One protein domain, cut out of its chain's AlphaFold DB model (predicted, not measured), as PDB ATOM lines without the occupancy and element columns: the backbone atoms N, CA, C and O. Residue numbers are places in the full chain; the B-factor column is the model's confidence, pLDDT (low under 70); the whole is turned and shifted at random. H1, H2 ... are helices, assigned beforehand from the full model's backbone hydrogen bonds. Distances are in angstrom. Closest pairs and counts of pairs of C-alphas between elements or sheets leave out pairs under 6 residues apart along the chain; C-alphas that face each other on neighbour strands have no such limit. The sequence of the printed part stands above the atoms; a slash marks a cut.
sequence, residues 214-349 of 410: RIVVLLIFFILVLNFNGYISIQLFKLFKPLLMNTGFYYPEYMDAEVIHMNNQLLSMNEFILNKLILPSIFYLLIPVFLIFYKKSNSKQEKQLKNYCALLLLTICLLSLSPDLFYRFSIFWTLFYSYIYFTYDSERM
ATOM      1  N   ARG A 214      14.105 -43.354 -40.087       83.06
ATOM      2  CA  ARG A 214      14.026 -42.796 -38.720       83.06
ATOM      3  C   ARG A 214      14.980 -41.612 -38.546       83.06
ATOM      4  O   ARG A 214      14.625 -40.653 -37.878       83.06
ATOM      5  N   ILE A 215      16.151 -41.687 -39.176       85.88
ATOM      6  CA  ILE A 215      17.188 -40.653 -39.121       85.88
ATOM      7  C   ILE A 215      16.661 -39.344 -39.711       85.88
ATOM      8  O   ILE A 215      16.755 -38.318 -39.059       85.88
ATOM      9  N   VAL A 216      16.015 -39.377 -40.878       85.19
ATOM     10  CA  VAL A 216      15.420 -38.193 -41.512       85.19
ATOM     11  C   VAL A 216      14.338 -37.575 -40.628       85.19
ATOM     12  O   VAL A 216      14.297 -36.361 -40.488       85.19
ATOM     13  N   VAL A 217      13.498 -38.381 -39.970       85.75
ATOM     14  CA  VAL A 217      12.487 -37.838 -39.041       85.75
ATOM     15  C   VAL A 217      13.123 -37.222 -37.790       85.75
ATOM     16  O   VAL A 217      12.663 -36.187 -37.320       85.75
ATOM     17  N   LEU A 218      14.213 -37.798 -37.281       86.62
ATOM     18  CA  LEU A 218      14.993 -37.179 -36.206       86.62
ATOM     19  C   LEU A 218      15.646 -35.868 -36.666       86.62
ATOM     20  O   LEU A 218      15.608 -34.889 -35.931       86.62
ATOM     21  N   LEU A 219      16.177 -35.815 -37.891       86.12
ATOM     22  CA  LEU A 219      16.728 -34.589 -38.475       86.12
ATOM     23  C   LEU A 219      15.660 -33.501 -38.627       86.12
ATOM     24  O   LEU A 219      15.945 -32.347 -38.338       86.12
ATOM     25  N   ILE A 220      14.424 -33.857 -38.997       85.50
ATOM     26  CA  ILE A 220      13.287 -32.921 -39.014       85.50
ATOM     27  C   ILE A 220      13.078 -32.293 -37.630       85.50
ATOM     28  O   ILE A 220      12.913 -31.081 -37.524       85.50
ATOM     29  N   PHE A 221      13.132 -33.094 -36.564       82.12
ATOM     30  CA  PHE A 221      13.041 -32.568 -35.203       82.12
ATOM     31  C   PHE A 221      14.217 -31.645 -34.854       82.12
ATOM     32  O   PHE A 221      14.000 -30.574 -34.295       82.12
ATOM     33  N   PHE A 222      15.447 -32.002 -35.230       83.06
ATOM     34  CA  PHE A 222      16.590 -31.104 -35.048       83.06
ATOM     35  C   PHE A 222      16.421 -29.793 -35.821       83.06
ATOM     36  O   PHE A 222      16.761 -28.746 -35.285       83.06
ATOM     37  N   ILE A 223      15.834 -29.814 -37.023       82.38
ATOM     38  CA  ILE A 223      15.510 -28.590 -37.769       82.38
ATOM     39  C   ILE A 223      14.537 -27.710 -36.980       82.38
ATOM     40  O   ILE A 223      14.738 -26.503 -36.963       82.38
ATOM     41  N   LEU A 224      13.538 -28.267 -36.283       80.25
ATOM     42  CA  LEU A 224      12.645 -27.466 -35.430       80.25
ATOM     43  C   LEU A 224      13.424 -26.675 -34.374       80.25
ATOM     44  O   LEU A 224      13.173 -25.491 -34.176       80.25
ATOM     45  N   VAL A 225      14.371 -27.345 -33.713       78.44
ATOM     46  CA  VAL A 225      15.197 -26.761 -32.649       78.44
ATOM     47  C   VAL A 225      16.191 -25.749 -33.222       78.44
ATOM     48  O   VAL A 225      16.335 -24.651 -32.694       78.44
ATOM     49  N   LEU A 226      16.854 -26.088 -34.331       77.25
ATOM     50  CA  LEU A 226      17.855 -25.236 -34.978       77.25
ATOM     51  C   LEU A 226      17.230 -24.027 -35.685       77.25
ATOM     52  O   LEU A 226      17.860 -22.977 -35.785       77.25
ATOM     53  N   ASN A 227      15.982 -24.141 -36.141       79.88
ATOM     54  CA  ASN A 227      15.233 -23.052 -36.765       79.88
ATOM     55  C   ASN A 227      14.495 -22.172 -35.741       79.88
ATOM     56  O   ASN A 227      13.555 -21.464 -36.104       79.88
ATOM     57  N   PHE A 228      14.914 -22.185 -34.471       70.75
ATOM     58  CA  PHE A 228      14.364 -21.309 -33.433       70.75
ATOM     59  C   PHE A 228      14.483 -19.822 -33.808       70.75
ATOM     60  O   PHE A 228      13.521 -19.073 -33.672       70.75
ATOM     61  N   ASN A 229      15.618 -19.421 -34.396       70.38
ATOM     62  CA  ASN A 229      15.834 -18.059 -34.907       70.38
ATOM     63  C   ASN A 229      15.205 -17.821 -36.297       70.38
ATOM     64  O   ASN A 229      15.397 -16.766 -36.893       70.38
ATOM     65  N   GLY A 230      14.512 -18.817 -36.859       77.44
ATOM     66  CA  GLY A 230      13.809 -18.721 -38.138       77.44
ATOM     67  C   GLY A 230      14.692 -18.581 -39.382       77.44
ATOM     68  O   GLY A 230      14.158 -18.363 -40.467       77.44
ATOM     69  N   TYR A 231      16.017 -18.722 -39.274       83.62
ATOM     70  CA  TYR A 231      16.956 -18.528 -40.388       83.62
ATOM     71  C   TYR A 231      16.585 -19.329 -41.648       83.62
ATOM     72  O   TYR A 231      16.579 -18.781 -42.750       83.62
ATOM     73  N   ILE A 232      16.221 -20.609 -41.498       83.81
ATOM     74  CA  ILE A 232      15.840 -21.471 -42.629       83.81
ATOM     75  C   ILE A 232      14.537 -20.963 -43.255       83.81
ATOM     76  O   ILE A 232      14.433 -20.877 -44.478       83.81
ATOM     77  N   SER A 233      13.565 -20.574 -42.426       85.56
ATOM     78  CA  SER A 233      12.303 -19.996 -42.897       85.56
ATOM     79  C   SER A 233      12.523 -18.707 -43.685       85.56
ATOM     80  O   SER A 233      11.920 -18.537 -44.738       85.56
ATOM     81  N   ILE A 234      13.414 -17.821 -43.221       87.44
ATOM     82  CA  ILE A 234      13.741 -16.566 -43.913       87.44
ATOM     83  C   ILE A 234      14.294 -16.860 -45.308       87.44
ATOM     84  O   ILE A 234      13.851 -16.257 -46.284       87.44
ATOM     85  N   GLN A 235      15.241 -17.796 -45.422       87.75
ATOM     86  CA  GLN A 235      15.822 -18.150 -46.718       87.75
ATOM     87  C   GLN A 235      14.787 -18.781 -47.656       87.75
ATOM     88  O   GLN A 235      14.741 -18.444 -48.838       87.75
ATOM     89  N   LEU A 236      13.903 -19.635 -47.129       86.88
ATOM     90  CA  LEU A 236      12.798 -20.200 -47.901       86.88
ATOM     91  C   LEU A 236      11.831 -19.121 -48.393       86.88
ATOM     92  O   LEU A 236      11.504 -19.096 -49.578       86.88
ATOM     93  N   PHE A 237      11.397 -18.204 -47.526       87.56
ATOM     94  CA  PHE A 237      10.505 -17.125 -47.942       87.56
ATOM     95  C   PHE A 237      11.167 -16.206 -48.963       87.56
ATOM     96  O   PHE A 237      10.517 -15.855 -49.941       87.56
ATOM     97  N   LYS A 238      12.459 -15.885 -48.817       88.56
ATOM     98  CA  LYS A 238      13.215 -15.130 -49.828       88.56
ATOM     99  C   LYS A 238      13.243 -15.842 -51.182       88.56
ATOM    100  O   LYS A 238      13.014 -15.194 -52.198       88.56
ATOM    101  N   LEU A 239      13.458 -17.160 -51.194       90.31
ATOM    102  CA  LEU A 239      13.475 -17.969 -52.417       90.31
ATOM    103  C   LEU A 239      12.112 -17.976 -53.129       90.31
ATOM    104  O   LEU A 239      12.050 -17.833 -54.347       90.31
ATOM    105  N   PHE A 240      11.019 -18.132 -52.377       87.69
ATOM    106  CA  PHE A 240       9.669 -18.213 -52.945       87.69
ATOM    107  C   PHE A 240       8.988 -16.850 -53.141       87.69
ATOM    108  O   PHE A 240       7.979 -16.785 -53.844       87.69
ATOM    109  N   LYS A 241       9.526 -15.760 -52.576       90.00
ATOM    110  CA  LYS A 241       8.938 -14.409 -52.635       90.00
ATOM    111  C   LYS A 241       8.546 -13.977 -54.056       90.00
ATOM    112  O   LYS A 241       7.400 -13.559 -54.202       90.00
ATOM    113  N   PRO A 242       9.381 -14.134 -55.107       91.62
ATOM    114  CA  PRO A 242       8.997 -13.721 -56.461       91.62
ATOM    115  C   PRO A 242       7.765 -14.469 -56.987       91.62
ATOM    116  O   PRO A 242       6.845 -13.863 -57.532       91.62
ATOM    117  N   LEU A 243       7.709 -15.786 -56.768       88.94
ATOM    118  CA  LEU A 243       6.577 -16.619 -57.178       88.94
ATOM    119  C   LEU A 243       5.303 -16.235 -56.413       88.94
ATOM    120  O   LEU A 243       4.229 -16.115 -57.002       88.94
ATOM    121  N   LEU A 244       5.421 -16.034 -55.101       85.69
ATOM    122  CA  LEU A 244       4.295 -15.686 -54.236       85.69
ATOM    123  C   LEU A 244       3.752 -14.287 -54.542       85.69
ATOM    124  O   LEU A 244       2.539 -14.101 -54.539       85.69
ATOM    125  N   MET A 245       4.620 -13.323 -54.861       87.69
ATOM    126  CA  MET A 245       4.208 -11.988 -55.303       87.69
ATOM    127  C   MET A 245       3.453 -12.055 -56.634       87.69
ATOM    128  O   MET A 245       2.341 -11.544 -56.721       87.69
ATOM    129  N   ASN A 246       3.992 -12.769 -57.629       88.12
ATOM    130  CA  ASN A 246       3.356 -12.907 -58.947       88.12
ATOM    131  C   ASN A 246       1.994 -13.616 -58.900       88.12
ATOM    132  O   ASN A 246       1.149 -13.392 -59.760       88.12
ATOM    133  N   THR A 247       1.782 -14.488 -57.914       80.94
ATOM    134  CA  THR A 247       0.535 -15.250 -57.749       80.94
ATOM    135  C   THR A 247      -0.440 -14.624 -56.746       80.94
ATOM    136  O   THR A 247      -1.522 -15.169 -56.545       80.94
ATOM    137  N   GLY A 248      -0.087 -13.498 -56.109       78.50
ATOM    138  CA  GLY A 248      -0.930 -12.845 -55.096       78.50
ATOM    139  C   GLY A 248      -1.012 -13.590 -53.753       78.50
ATOM    140  O   GLY A 248      -1.926 -13.364 -52.961       78.50
ATOM    141  N   PHE A 249      -0.065 -14.488 -53.472       76.88
ATOM    142  CA  PHE A 249       0.003 -15.276 -52.232       76.88
ATOM    143  C   PHE A 249       1.147 -14.859 -51.297       76.88
ATOM    144  O   PHE A 249       1.454 -15.574 -50.341       76.88
ATOM    145  N   TYR A 250       1.788 -13.715 -51.550       85.31
ATOM    146  CA  TYR A 250       2.777 -13.147 -50.638       85.31
ATOM    147  C   TYR A 250       2.105 -12.267 -49.584       85.31
ATOM    148  O   TYR A 250       1.495 -11.252 -49.910       85.31
ATOM    149  N   TYR A 251       2.267 -12.643 -48.317       84.25
ATOM    150  CA  TYR A 251       1.720 -11.911 -47.177       84.25
ATOM    151  C   TYR A 251       2.867 -11.503 -46.249       84.25
ATOM    152  O   TYR A 251       3.405 -12.371 -45.552       84.25
ATOM    153  N   PRO A 252       3.258 -10.214 -46.226       86.12
ATOM    154  CA  PRO A 252       4.385  -9.743 -45.422       86.12
ATOM    155  C   PRO A 252       4.264 -10.123 -43.943       86.12
ATOM    156  O   PRO A 252       5.223 -10.608 -43.355       86.12
ATOM    157  N   GLU A 253       3.055 -10.038 -43.384       83.94
ATOM    158  CA  GLU A 253       2.722 -10.406 -41.998       83.94
ATOM    159  C   GLU A 253       3.132 -11.839 -41.614       83.94
ATOM    160  O   GLU A 253       3.413 -12.118 -40.449       83.94
ATOM    161  N   TYR A 254       3.176 -12.757 -42.585       82.31
ATOM    162  CA  TYR A 254       3.494 -14.170 -42.361       82.31
ATOM    163  C   TYR A 254       4.834 -14.605 -42.951       82.31
ATOM    164  O   TYR A 254       5.296 -15.701 -42.640       82.31
ATOM    165  N   MET A 255       5.437 -13.800 -43.827       86.19
ATOM    166  CA  MET A 255       6.560 -14.231 -44.666       86.19
ATOM    167  C   MET A 255       7.746 -13.265 -44.653       86.19
ATOM    168  O   MET A 255       8.839 -13.656 -45.061       86.19
ATOM    169  N   ASP A 256       7.555 -12.019 -44.215       86.81
ATOM    170  CA  ASP A 256       8.628 -11.039 -44.101       86.81
ATOM    171  C   ASP A 256       9.223 -11.048 -42.688       86.81
ATOM    172  O   ASP A 256       8.521 -10.871 -41.693       86.81
ATOM    173  N   ALA A 257      10.531 -11.280 -42.603       84.94
ATOM    174  CA  ALA A 257      11.232 -11.409 -41.334       84.94
ATOM    175  C   ALA A 257      11.176 -10.123 -40.503       84.94
ATOM    176  O   ALA A 257      11.049 -10.205 -39.284       84.94
ATOM    177  N   GLU A 258      11.254  -8.959 -41.153       85.62
ATOM    178  CA  GLU A 258      11.252  -7.663 -40.472       85.62
ATOM    179  C   GLU A 258       9.873  -7.382 -39.879       85.62
ATOM    180  O   GLU A 258       9.761  -7.057 -38.698       85.62
ATOM    181  N   VAL A 259       8.816  -7.622 -40.660       86.06
ATOM    182  CA  VAL A 259       7.423  -7.458 -40.214       86.06
ATOM    183  C   VAL A 259       7.097  -8.430 -39.079       86.06
ATOM    184  O   VAL A 259       6.541  -8.029 -38.060       86.06
ATOM    185  N   ILE A 260       7.486  -9.702 -39.208       84.00
ATOM    186  CA  ILE A 260       7.286 -10.703 -38.152       84.00
ATOM    187  C   ILE A 260       8.054 -10.318 -36.884       84.00
ATOM    188  O   ILE A 260       7.533 -10.477 -35.781       84.00
ATOM    189  N   HIS A 261       9.292  -9.832 -37.015       82.25
ATOM    190  CA  HIS A 261      10.092  -9.430 -35.863       82.25
ATOM    191  C   HIS A 261       9.479  -8.224 -35.153       82.25
ATOM    192  O   HIS A 261       9.330  -8.265 -33.935       82.25
ATOM    193  N   MET A 262       9.049  -7.210 -35.907       83.19
ATOM    194  CA  MET A 262       8.340  -6.049 -35.374       83.19
ATOM    195  C   MET A 262       7.064  -6.473 -34.634       83.19
ATOM    196  O   MET A 262       6.872  -6.101 -33.483       83.19
ATOM    197  N   ASN A 263       6.246  -7.343 -35.237       79.62
ATOM    198  CA  ASN A 263       5.037  -7.865 -34.595       79.62
ATOM    199  C   ASN A 263       5.349  -8.647 -33.311       79.62
ATOM    200  O   ASN A 263       4.626  -8.531 -32.328       79.62
ATOM    201  N   ASN A 264       6.439  -9.418 -33.285       76.62
ATOM    202  CA  ASN A 264       6.854 -10.149 -32.088       76.62
ATOM    203  C   ASN A 264       7.399  -9.231 -30.985       76.62
ATOM    204  O   ASN A 264       7.231  -9.557 -29.815       76.62
ATOM    205  N   GLN A 265       8.042  -8.111 -31.328       78.56
ATOM    206  CA  GLN A 265       8.495  -7.117 -30.348       78.56
ATOM    207  C   GLN A 265       7.326  -6.387 -29.675       78.56
ATOM    208  O   GLN A 265       7.467  -5.932 -28.543       78.56
ATOM    209  N   LEU A 266       6.178  -6.292 -30.353       78.56
ATOM    210  CA  LEU A 266       4.954  -5.711 -29.797       78.56
ATOM    211  C   LEU A 266       4.244  -6.645 -28.803       78.56
ATOM    212  O   LEU A 266       3.420  -6.176 -28.023       78.56
ATOM    213  N   LEU A 267       4.552  -7.947 -28.813       75.50
ATOM    214  CA  LEU A 267       3.962  -8.898 -27.875       75.50
ATOM    215  C   LEU A 267       4.583  -8.746 -26.489       75.50
ATOM    216  O   LEU A 267       5.805  -8.740 -26.321       75.50
ATOM    217  N   SER A 268       3.735  -8.733 -25.466       80.00
ATOM    218  CA  SER A 268       4.207  -8.873 -24.094       80.00
ATOM    219  C   SER A 268       4.865 -10.245 -23.886       80.00
ATOM    220  O   SER A 268       4.505 -11.245 -24.514       80.00
ATOM    221  N   MET A 269       5.802 -10.336 -22.936       78.31
ATOM    222  CA  MET A 269       6.442 -11.610 -22.572       78.31
ATOM    223  C   MET A 269       5.411 -12.701 -22.227       78.31
ATOM    224  O   MET A 269       5.586 -13.872 -22.568       78.31
ATOM    225  N   ASN A 270       4.300 -12.312 -21.596       80.19
ATOM    226  CA  ASN A 270       3.216 -13.222 -21.236       80.19
ATOM    227  C   ASN A 270       2.487 -13.775 -22.469       80.19
ATOM    228  O   ASN A 270       2.225 -14.977 -22.529       80.19
ATOM    229  N   GLU A 271       2.189 -12.938 -23.464       77.31
ATOM    230  CA  GLU A 271       1.569 -13.375 -24.724       77.31
ATOM    231  C   GLU A 271       2.505 -14.264 -25.535       77.31
ATOM    232  O   GLU A 271       2.069 -15.260 -26.117       77.31
ATOM    233  N   PHE A 272       3.803 -13.957 -25.527       79.31
ATOM    234  CA  PHE A 272       4.803 -14.807 -26.157       79.31
ATOM    235  C   PHE A 272       4.811 -16.212 -25.536       79.31
ATOM    236  O   PHE A 272       4.670 -17.206 -26.254       79.31
ATOM    237  N   ILE A 273       4.912 -16.308 -24.204       82.38
ATOM    238  CA  ILE A 273       4.886 -17.589 -23.475       82.38
ATOM    239  C   ILE A 273       3.583 -18.343 -23.760       82.38
ATOM    240  O   ILE A 273       3.604 -19.546 -24.044       82.38
ATOM    241  N   LEU A 274       2.449 -17.644 -23.728       84.12
ATOM    242  CA  LEU A 274       1.145 -18.233 -24.001       84.12
ATOM    243  C   LEU A 274       1.095 -18.861 -25.401       84.12
ATOM    244  O   LEU A 274       0.833 -20.059 -25.534       84.12
ATOM    245  N   ASN A 275       1.402 -18.074 -26.432       80.94
ATOM    246  CA  ASN A 275       1.220 -18.461 -27.830       80.94
ATOM    247  C   ASN A 275       2.277 -19.456 -28.332       80.94
ATOM    248  O   ASN A 275       1.985 -20.277 -29.204       80.94
ATOM    249  N   LYS A 276       3.503 -19.417 -27.792       81.31
ATOM    250  CA  LYS A 276       4.626 -20.243 -28.272       81.31
ATOM    251  C   LYS A 276       4.934 -21.464 -27.411       81.31
ATOM    252  O   LYS A 276       5.539 -22.404 -27.933       81.31
ATOM    253  N   LEU A 277       4.529 -21.475 -26.137       84.75
ATOM    254  CA  LEU A 277       4.839 -22.562 -25.199       84.75
ATOM    255  C   LEU A 277       3.584 -23.230 -24.644       84.75
ATOM    256  O   LEU A 277       3.437 -24.443 -24.785       84.75
ATOM    257  N   ILE A 278       2.674 -22.459 -24.038       89.94
ATOM    258  CA  ILE A 278       1.521 -23.027 -23.322       89.94
ATOM    259  C   ILE A 278       0.527 -23.650 -24.300       89.94
ATOM    260  O   ILE A 278       0.253 -24.848 -24.213       89.94
ATOM    261  N   LEU A 279       0.009 -22.864 -25.249       89.00
ATOM    262  CA  LEU A 279      -0.991 -23.335 -26.209       89.00
ATOM    263  C   LEU A 279      -0.491 -24.510 -27.082       89.00
ATOM    264  O   LEU A 279      -1.247 -25.466 -27.256       89.00
ATOM    265  N   PRO A 280       0.761 -24.524 -27.588       90.88
ATOM    266  CA  PRO A 280       1.310 -25.671 -28.315       90.88
ATOM    267  C   PRO A 280       1.952 -26.744 -27.409       90.88
ATOM    268  O   PRO A 280       2.648 -27.626 -27.908       90.88
ATOM    269  N   SER A 281       1.753 -26.737 -26.088       93.62
ATOM    270  CA  SER A 281       2.430 -27.696 -25.192       93.62
ATOM    271  C   SER A 281       2.133 -29.166 -25.525       93.62
ATOM    272  O   SER A 281       3.046 -29.993 -25.544       93.62
ATOM    273  N   ILE A 282       0.888 -29.500 -25.881       94.94
ATOM    274  CA  ILE A 282       0.510 -30.866 -26.291       94.94
ATOM    275  C   ILE A 282       1.237 -31.277 -27.581       94.94
ATOM    276  O   ILE A 282       1.651 -32.432 -27.702       94.94
ATOM    277  N   PHE A 283       1.459 -30.344 -28.513       94.69
ATOM    278  CA  PHE A 283       2.259 -30.592 -29.716       94.69
ATOM    279  C   PHE A 283       3.677 -31.037 -29.336       94.69
ATOM    280  O   PHE A 283       4.123 -32.104 -29.766       94.69
ATOM    281  N   TYR A 284       4.350 -30.288 -28.455       92.50
ATOM    282  CA  TYR A 284       5.696 -30.640 -27.996       92.50
ATOM    283  C   TYR A 284       5.742 -31.976 -27.247       92.50
ATOM    284  O   TYR A 284       6.672 -32.753 -27.446       92.50
ATOM    285  N   LEU A 285       4.726 -32.293 -26.437       94.56
ATOM    286  CA  LEU A 285       4.645 -33.562 -25.704       94.56
ATOM    287  C   LEU A 285       4.408 -34.778 -26.609       94.56
ATOM    288  O   LEU A 285       4.799 -35.899 -26.273       94.56
ATOM    289  N   LEU A 286       3.754 -34.590 -27.752       95.19
ATOM    290  CA  LEU A 286       3.461 -35.658 -28.704       95.19
ATOM    291  C   LEU A 286       4.637 -35.989 -29.626       95.19
ATOM    292  O   LEU A 286       4.753 -37.137 -30.064       95.19
ATOM    293  N   ILE A 287       5.534 -35.035 -29.892       93.81
ATOM    294  CA  ILE A 287       6.693 -35.244 -30.770       93.81
ATOM    295  C   ILE A 287       7.599 -36.394 -30.289       93.81
ATOM    296  O   ILE A 287       7.854 -37.293 -31.091       93.81
ATOM    297  N   PRO A 288       8.068 -36.460 -29.024       91.94
ATOM    298  CA  PRO A 288       8.929 -37.557 -28.577       91.94
ATOM    299  C   PRO A 288       8.284 -38.932 -28.773       91.94
ATOM    300  O   PRO A 288       8.931 -39.865 -29.253       91.94
ATOM    301  N   VAL A 289       6.987 -39.051 -28.475       93.81
ATOM    302  CA  VAL A 289       6.237 -40.295 -28.679       93.81
ATOM    303  C   VAL A 289       6.157 -40.635 -30.165       93.81
ATOM    304  O   VAL A 289       6.431 -41.775 -30.545       93.81
ATOM    305  N   PHE A 290       5.880 -39.648 -31.022       95.06
ATOM    306  CA  PHE A 290       5.900 -39.833 -32.474       95.06
ATOM    307  C   PHE A 290       7.249 -40.357 -32.964       95.06
ATOM    308  O   PHE A 290       7.296 -41.342 -33.700       95.06
ATOM    309  N   LEU A 291       8.358 -39.771 -32.509       92.44
ATOM    310  CA  LEU A 291       9.710 -40.180 -32.898       92.44
ATOM    311  C   LEU A 291      10.043 -41.618 -32.467       92.44
ATOM    312  O   LEU A 291      10.682 -42.358 -33.223       92.44
ATOM    313  N   ILE A 292       9.601 -42.033 -31.275       91.88
ATOM    314  CA  ILE A 292       9.801 -43.397 -30.754       91.88
ATOM    315  C   ILE A 292       9.033 -44.422 -31.597       91.88
ATOM    316  O   ILE A 292       9.567 -45.488 -31.926       91.88
ATOM    317  N   PHE A 293       7.789 -44.111 -31.961       93.50
ATOM    318  CA  PHE A 293       6.898 -45.056 -32.631       93.50
ATOM    319  C   PHE A 293       6.837 -44.909 -34.155       93.50
ATOM    320  O   PHE A 293       6.223 -45.752 -34.810       93.50
ATOM    321  N   TYR A 294       7.512 -43.926 -34.757       92.00
ATOM    322  CA  TYR A 294       7.436 -43.637 -36.194       92.00
ATOM    323  C   TYR A 294       7.663 -44.870 -37.091       92.00
ATOM    324  O   TYR A 294       6.912 -45.105 -38.035       92.00
ATOM    325  N   LYS A 295       8.676 -45.696 -36.788       87.88
ATOM    326  CA  LYS A 295       8.990 -46.907 -37.573       87.88
ATOM    327  C   LYS A 295       8.168 -48.138 -37.212       87.88
ATOM    328  O   LYS A 295       8.180 -49.105 -37.970       87.88
ATOM    329  N   LYS A 296       7.472 -48.119 -36.079       86.44
ATOM    330  CA  LYS A 296       6.601 -49.213 -35.664       86.44
ATOM    331  C   LYS A 296       5.284 -49.027 -36.411       86.44
ATOM    332  O   LYS A 296       4.487 -48.180 -36.031       86.44
ATOM    333  N   SER A 297       5.089 -49.740 -37.514       88.12
ATOM    334  CA  SER A 297       3.833 -49.712 -38.270       88.12
ATOM    335  C   SER A 297       3.453 -51.109 -38.714       88.12
ATOM    336  O   SER A 297       4.263 -51.795 -39.332       88.12
ATOM    337  N   ASN A 298       2.208 -51.497 -38.443       86.00
ATOM    338  CA  ASN A 298       1.719 -52.846 -38.739       86.00
ATOM    339  C   ASN A 298       0.920 -52.901 -40.048       86.00
ATOM    340  O   ASN A 298       0.613 -53.978 -40.544       86.00
ATOM    341  N   SER A 299       0.572 -51.745 -40.624       88.38
ATOM    342  CA  SER A 299      -0.203 -51.662 -41.862       88.38
ATOM    343  C   SER A 299       0.328 -50.583 -42.806       88.38
ATOM    344  O   SER A 299       0.962 -49.609 -42.389       88.38
ATOM    345  N   LYS A 300       0.029 -50.734 -44.104       87.69
ATOM    346  CA  LYS A 300       0.318 -49.706 -45.120       87.69
ATOM    347  C   LYS A 300      -0.397 -48.385 -44.805       87.69
ATOM    348  O   LYS A 300       0.187 -47.325 -45.005       87.69
ATOM    349  N   GLN A 301      -1.623 -48.462 -44.281       88.62
ATOM    350  CA  GLN A 301      -2.427 -47.300 -43.892       88.62
ATOM    351  C   GLN A 301      -1.755 -46.515 -42.762       88.62
ATOM    352  O   GLN A 301      -1.514 -45.320 -42.902       88.62
ATOM    353  N   GLU A 302      -1.374 -47.195 -41.679       91.44
ATOM    354  CA  GLU A 302      -0.681 -46.567 -40.552       91.44
ATOM    355  C   GLU A 302       0.629 -45.902 -40.999       91.44
ATOM    356  O   GLU A 302       0.920 -44.766 -40.625       91.44
ATOM    357  N   LYS A 303       1.393 -46.582 -41.861       91.12
ATOM    358  CA  LYS A 303       2.636 -46.044 -42.417       91.12
ATOM    359  C   LYS A 303       2.400 -44.759 -43.216       91.12
ATOM    360  O   LYS A 303       3.162 -43.810 -43.066       91.12
ATOM    361  N   GLN A 304       1.349 -44.708 -44.036       91.62
ATOM    362  CA  GLN A 304       0.988 -43.500 -44.782       91.62
ATOM    363  C   GLN A 304       0.600 -42.352 -43.839       91.62
ATOM    364  O   GLN A 304       1.077 -41.234 -44.014       91.62
ATOM    365  N   LEU A 305      -0.215 -42.623 -42.812       93.25
ATOM    366  CA  LEU A 305      -0.603 -41.620 -41.814       93.25
ATOM    367  C   LEU A 305       0.629 -41.051 -41.085       93.25
ATOM    368  O   LEU A 305       0.759 -39.836 -40.946       93.25
ATOM    369  N   LYS A 306       1.578 -41.907 -40.690       94.06
ATOM    370  CA  LYS A 306       2.830 -41.482 -40.043       94.06
ATOM    371  C   LYS A 306       3.770 -40.726 -40.980       94.06
ATOM    372  O   LYS A 306       4.381 -39.748 -40.557       94.06
ATOM    373  N   ASN A 307       3.863 -41.128 -42.249       93.75
ATOM    374  CA  ASN A 307       4.585 -40.365 -43.271       93.75
ATOM    375  C   ASN A 307       3.994 -38.957 -43.424       93.75
ATOM    376  O   ASN A 307       4.737 -37.982 -43.485       93.75
ATOM    377  N   TYR A 308       2.664 -38.847 -43.462       95.19
ATOM    378  CA  TYR A 308       1.983 -37.558 -43.544       95.19
ATOM    379  C   TYR A 308       2.255 -36.691 -42.305       95.19
ATOM    380  O   TYR A 308       2.631 -35.532 -42.460       95.19
ATOM    381  N   CYS A 309       2.200 -37.259 -41.092       95.56
ATOM    382  CA  CYS A 309       2.637 -36.571 -39.867       95.56
ATOM    383  C   CYS A 309       4.078 -36.062 -39.946       95.56
ATOM    384  O   CYS A 309       4.344 -34.947 -39.504       95.56
ATOM    385  N   ALA A 310       5.011 -36.858 -40.475       95.06
ATOM    386  CA  ALA A 310       6.412 -36.456 -40.594       95.06
ATOM    387  C   ALA A 310       6.591 -35.293 -41.584       95.06
ATOM    388  O   ALA A 310       7.329 -34.354 -41.299       95.06
ATOM    389  N   LEU A 311       5.892 -35.328 -42.721       94.75
ATOM    390  CA  LEU A 311       5.915 -34.247 -43.709       94.75
ATOM    391  C   LEU A 311       5.273 -32.961 -43.191       94.75
ATOM    392  O   LEU A 311       5.793 -31.869 -43.419       94.75
ATOM    393  N   LEU A 312       4.163 -33.087 -42.466       95.25
ATOM    394  CA  LEU A 312       3.530 -31.949 -41.821       95.25
ATOM    395  C   LEU A 312       4.429 -31.372 -40.720       95.25
ATOM    396  O   LEU A 312       4.560 -30.156 -40.637       95.25
ATOM    397  N   LEU A 313       5.106 -32.219 -39.935       94.50
ATOM    398  CA  LEU A 313       6.091 -31.768 -38.952       94.50
ATOM    399  C   LEU A 313       7.226 -30.995 -39.631       94.50
ATOM    400  O   LEU A 313       7.528 -29.892 -39.195       94.50
ATOM    401  N   LEU A 314       7.792 -31.510 -40.729       92.31
ATOM    402  CA  LEU A 314       8.797 -30.784 -41.514       92.31
ATOM    403  C   LEU A 314       8.266 -29.426 -41.972       92.31
ATOM    404  O   LEU A 314       8.934 -28.420 -41.785       92.31
ATOM    405  N   THR A 315       7.047 -29.382 -42.502       91.31
ATOM    406  CA  THR A 315       6.413 -28.134 -42.947       91.31
ATOM    407  C   THR A 315       6.283 -27.128 -41.801       91.31
ATOM    408  O   THR A 315       6.635 -25.967 -41.970       91.31
ATOM    409  N   ILE A 316       5.866 -27.573 -40.611       91.81
ATOM    410  CA  ILE A 316       5.813 -26.734 -39.403       91.81
ATOM    411  C   ILE A 316       7.205 -26.203 -39.045       91.81
ATOM    412  O   ILE A 316       7.337 -25.025 -38.726       91.81
ATOM    413  N   CYS A 317       8.243 -27.041 -39.135       88.31
ATOM    414  CA  CYS A 317       9.622 -26.627 -38.868       88.31
ATOM    415  C   CYS A 317      10.103 -25.577 -39.875       88.31
ATOM    416  O   CYS A 317      10.779 -24.629 -39.493       88.31
ATOM    417  N   LEU A 318       9.754 -25.729 -41.153       86.75
ATOM    418  CA  LEU A 318      10.149 -24.800 -42.213       86.75
ATOM    419  C   LEU A 318       9.393 -23.467 -42.142       86.75
ATOM    420  O   LEU A 318       9.926 -22.450 -42.577       86.75
ATOM    421  N   LEU A 319       8.186 -23.452 -41.575       84.62
ATOM    422  CA  LEU A 319       7.340 -22.261 -41.437       84.62
ATOM    423  C   LEU A 319       7.369 -21.647 -40.025       84.62
ATOM    424  O   LEU A 319       6.619 -20.709 -39.757       84.62
ATOM    425  N   SER A 320       8.216 -22.154 -39.121       83.81
ATOM    426  CA  SER A 320       8.179 -21.832 -37.685       83.81
ATOM    427  C   SER A 320       8.456 -20.364 -37.347       83.81
ATOM    428  O   SER A 320       8.059 -19.912 -36.269       83.81
ATOM    429  N   LEU A 321       9.094 -19.618 -38.259       82.75
ATOM    430  CA  LEU A 321       9.295 -18.171 -38.128       82.75
ATOM    431  C   LEU A 321       7.965 -17.436 -37.933       82.75
ATOM    432  O   LEU A 321       7.891 -16.559 -37.080       82.75
ATOM    433  N   SER A 322       6.916 -17.813 -38.670       83.88
ATOM    434  CA  SER A 322       5.590 -17.210 -38.533       83.88
ATOM    435  C   SER A 322       4.852 -17.817 -37.333       83.88
ATOM    436  O   SER A 322       4.519 -19.008 -37.367       83.88
ATOM    437  N   PRO A 323       4.565 -17.038 -36.269       80.75
ATOM    438  CA  PRO A 323       3.798 -17.515 -35.119       80.75
ATOM    439  C   PRO A 323       2.449 -18.108 -35.495       80.75
ATOM    440  O   PRO A 323       2.117 -19.201 -35.041       80.75
ATOM    441  N   ASP A 324       1.734 -17.427 -36.382       82.50
ATOM    442  CA  ASP A 324       0.415 -17.832 -36.836       82.50
ATOM    443  C   ASP A 324       0.456 -19.161 -37.577       82.50
ATOM    444  O   ASP A 324      -0.270 -20.089 -37.214       82.50
ATOM    445  N   LEU A 325       1.323 -19.296 -38.589       86.50
ATOM    446  CA  LEU A 325       1.436 -20.549 -39.340       86.50
ATOM    447  C   LEU A 325       1.877 -21.693 -38.421       86.50
ATOM    448  O   LEU A 325       1.271 -22.767 -38.453       86.50
ATOM    449  N   PHE A 326       2.866 -21.455 -37.554       88.06
ATOM    450  CA  PHE A 326       3.312 -22.434 -36.566       88.06
ATOM    451  C   PHE A 326       2.159 -22.908 -35.673       88.06
ATOM    452  O   PHE A 326       1.913 -24.112 -35.554       88.06
ATOM    453  N   TYR A 327       1.413 -21.977 -35.077       87.12
ATOM    454  CA  TYR A 327       0.315 -22.295 -34.173       87.12
ATOM    455  C   TYR A 327      -0.806 -23.056 -34.893       87.12
ATOM    456  O   TYR A 327      -1.222 -24.137 -34.469       87.12
ATOM    457  N   ARG A 328      -1.238 -22.556 -36.053       88.75
ATOM    458  CA  ARG A 328      -2.328 -23.145 -36.842       88.75
ATOM    459  C   ARG A 328      -2.000 -24.574 -37.298       88.75
ATOM    460  O   ARG A 328      -2.829 -25.474 -37.151       88.75
ATOM    461  N   PHE A 329      -0.798 -24.811 -37.832       93.00
ATOM    462  CA  PHE A 329      -0.405 -26.145 -38.299       93.00
ATOM    463  C   PHE A 329      -0.035 -27.101 -37.155       93.00
ATOM    464  O   PHE A 329      -0.302 -28.298 -37.275       93.00
ATOM    465  N   SER A 330       0.509 -26.610 -36.036       93.75
ATOM    466  CA  SER A 330       0.782 -27.449 -34.857       93.75
ATOM    467  C   SER A 330      -0.503 -27.969 -34.203       93.75
ATOM    468  O   SER A 330      -0.539 -29.135 -33.802       93.75
ATOM    469  N   ILE A 331      -1.590 -27.185 -34.191       94.00
ATOM    470  CA  ILE A 331      -2.926 -27.663 -33.793       94.00
ATOM    471  C   ILE A 331      -3.391 -28.795 -34.711       94.00
ATOM    472  O   ILE A 331      -3.755 -29.867 -34.223       94.00
ATOM    473  N   PHE A 332      -3.348 -28.598 -36.035       96.00
ATOM    474  CA  PHE A 332      -3.768 -29.639 -36.980       96.00
ATOM    475  C   PHE A 332      -2.946 -30.921 -36.792       96.00
ATOM    476  O   PHE A 332      -3.508 -32.014 -36.722       96.00
ATOM    477  N   TRP A 333      -1.620 -30.791 -36.660       96.69
ATOM    478  CA  TRP A 333      -0.731 -31.922 -36.410       96.69
ATOM    479  C   TRP A 333      -1.079 -32.639 -35.105       96.69
ATOM    480  O   TRP A 333      -1.147 -33.863 -35.088       96.69
ATOM    481  N   THR A 334      -1.362 -31.893 -34.037       96.75
ATOM    482  CA  THR A 334      -1.740 -32.435 -32.724       96.75
ATOM    483  C   THR A 334      -3.040 -33.227 -32.799       96.75
ATOM    484  O   THR A 334      -3.096 -34.373 -32.353       96.75
ATOM    485  N   LEU A 335      -4.079 -32.663 -33.421       96.31
ATOM    486  CA  LEU A 335      -5.365 -33.342 -33.605       96.31
ATOM    487  C   LEU A 335      -5.210 -34.604 -34.456       96.31
ATOM    488  O   LEU A 335      -5.738 -35.660 -34.113       96.31
ATOM    489  N   PHE A 336      -4.421 -34.531 -35.525       96.62
ATOM    490  CA  PHE A 336      -4.192 -35.665 -36.406       96.62
ATOM    491  C   PHE A 336      -3.347 -36.769 -35.754       96.62
ATOM    492  O   PHE A 336      -3.719 -37.943 -35.789       96.62
ATOM    493  N   TYR A 337      -2.233 -36.415 -35.115       97.19
ATOM    494  CA  TYR A 337      -1.371 -37.390 -34.458       97.19
ATOM    495  C   TYR A 337      -2.004 -37.955 -33.182       97.19
ATOM    496  O   TYR A 337      -1.796 -39.128 -32.896       97.19
ATOM    497  N   SER A 338      -2.850 -37.209 -32.462       96.50
ATOM    498  CA  SER A 338      -3.607 -37.770 -31.331       96.50
ATOM    499  C   SER A 338      -4.488 -38.953 -31.763       96.50
ATOM    500  O   SER A 338      -4.487 -39.985 -31.092       96.50
ATOM    501  N   TYR A 339      -5.138 -38.879 -32.933       95.50
ATOM    502  CA  TYR A 339      -5.867 -40.018 -33.505       95.50
ATOM    503  C   TYR A 339      -4.941 -41.219 -33.746       95.50
ATOM    504  O   TYR A 339      -5.271 -42.338 -33.350       95.50
ATOM    505  N   ILE A 340      -3.766 -41.003 -34.349       95.50
ATOM    506  CA  ILE A 340      -2.773 -42.066 -34.586       95.50
ATOM    507  C   ILE A 340      -2.280 -42.657 -33.262       95.50
ATOM    508  O   ILE A 340      -2.211 -43.878 -33.124       95.50
ATOM    509  N   TYR A 341      -1.973 -41.809 -32.283       95.81
ATOM    510  CA  TYR A 341      -1.492 -42.212 -30.972       95.81
ATOM    511  C   TYR A 341      -2.501 -43.129 -30.279       95.81
ATOM    512  O   TYR A 341      -2.159 -44.255 -29.915       95.81
ATOM    513  N   PHE A 342      -3.758 -42.701 -30.153       95.12
ATOM    514  CA  PHE A 342      -4.782 -43.509 -29.493       95.12
ATOM    515  C   PHE A 342      -5.124 -44.778 -30.278       95.12
ATOM    516  O   PHE A 342      -5.360 -45.816 -29.665       95.12
ATOM    517  N   THR A 343      -5.089 -44.725 -31.612       93.62
ATOM    518  CA  THR A 343      -5.427 -45.869 -32.472       93.62
ATOM    519  C   THR A 343      -4.299 -46.902 -32.571       93.62
ATOM    520  O   THR A 343      -4.582 -48.091 -32.686       93.62
ATOM    521  N   TYR A 344      -3.029 -46.500 -32.545       93.50
ATOM    522  CA  TYR A 344      -1.910 -47.403 -32.848       93.50
ATOM    523  C   TYR A 344      -0.818 -47.405 -31.780       93.50
ATOM    524  O   TYR A 344      -0.419 -48.467 -31.309       93.50
ATOM    525  N   ASP A 345      -0.304 -46.239 -31.394       94.50
ATOM    526  CA  ASP A 345       0.932 -46.181 -30.601       94.50
ATOM    527  C   ASP A 345       0.700 -46.438 -29.110       94.50
ATOM    528  O   ASP A 345       1.524 -47.084 -28.462       94.50
ATOM    529  N   SER A 346      -0.463 -46.052 -28.582       92.75
ATOM    530  CA  SER A 346      -0.818 -46.248 -27.174       92.75
ATOM    531  C   SER A 346      -0.982 -47.722 -26.779       92.75
ATOM    532  O   SER A 346      -0.935 -48.042 -25.591       92.75
ATOM    533  N   GLU A 347      -1.205 -48.622 -27.741       90.12
ATOM    534  CA  GLU A 347      -1.280 -50.077 -27.524       90.12
ATOM    535  C   GLU A 347       0.119 -50.710 -27.425       90.12
ATOM    536  O   GLU A 347       0.270 -51.805 -26.894       90.12
ATOM    537  N   ARG A 348       1.155 -50.018 -27.913       92.44
ATOM    538  CA  ARG A 348       2.544 -50.503 -27.961       92.44
ATOM    539  C   ARG A 348       3.400 -50.012 -26.797       92.44
ATOM    540  O   ARG A 348       4.577 -50.363 -26.712       92.44
ATOM    541  N   MET A 349       2.847 -49.145 -25.955       93.06
ATOM    542  CA  MET A 349       3.493 -48.656 -24.742       93.06
ATOM    543  C   MET A 349       3.263 -49.638 -23.595       93.06
ATOM    544  O   MET A 349       2.184 -50.215 -23.475       93.06
TER     545      MET A 349
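Overview. This is residues 214 to 349 of the 410 residues of an uncharacterized protein of Salmonella enterica (UniProt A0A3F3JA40). A hairpin of two long helices, H7 and H8, makes the core; H1 runs alongside H7, and H6 crosses H8 at a slant. At one end of this body lie H2, H3 and H4, and from H4 the short H5 leads back past the start of H8 to H6. The printed part has 136 residues with eight named helices, H1 to H8 in that order along the chain, and no named strand: all helix. It is compact, with a radius of gyration of the C-alphas of 16.3 A, and spans 46 by 36 by 23 A.

Arrangement. H8, residues 323 to 343, is the hub, touching four other helices. It forms a helical hairpin with H7, residues 300 to 318, at a shallow tilt of 20 degrees, opposite ways; their closest C-alphas, of Ile 316 and Phe 326, are 5.7 A apart. H6, residues 281 to 293, touches H8 at a steep tilt of 49 degrees, the same way, closest at the C-alphas of Phe 283 and Thr 334, 5.3 A. H5, residues 269 to 278, touches residues 323 to 327 of H8 alone, closest at the C-alphas of Lys 276 and Pro 323, 7.4 A. H3, residues 252 to 255, only just touches H8, with 3 pairs of C-alphas within 8 A, closest Tyr 254 and Asp 324, 7.3 A. H1, residues 214 to 229, touches residues 310 to 318 of H7 alone at a shallow tilt of 22 degrees, the same way, closest at the C-alphas of Leu 224 and Cys 317, 4.7 A. H1 and H8 are apart. H2, residues 231 to 246, has a kink of 48 degrees near residue 240; its residues 232 to 236 alone only just touch H7, with 3 pairs of C-alphas within 8 A, closest Ser 233 and Leu 318, 5.3 A. H4, residues 257 to 265, and H3 touch only at the corner, closest at the C-alphas of Glu 253 and Val 259, 5.8 A. Every O i to N i+4 pair is within hydrogen-bond range in H4, H5, H7 and H8, against 10 of 12 in H1, 10 of 12 in H2 and 7 of 9 in H6; H3 is too short for such a pair.

Along the chain. H8 measures 29.9 A from first to last C-alpha, H7 26.9 A, H1 25.1 A, H2 23.7 A and H6 19.4 A. H1 begins at C-alpha 214, (14.026, -42.796, -38.720), and H8 ends at C-alpha 343, (-5.427, -45.869, -32.472).

Size, cuts and confidence. The C-alphas farthest apart, of Asn 246 and Met 349, are 49.5 A apart. The printed part has no cut and no long link. Its mean pLDDT is 87.7, and no printed residue is under 70.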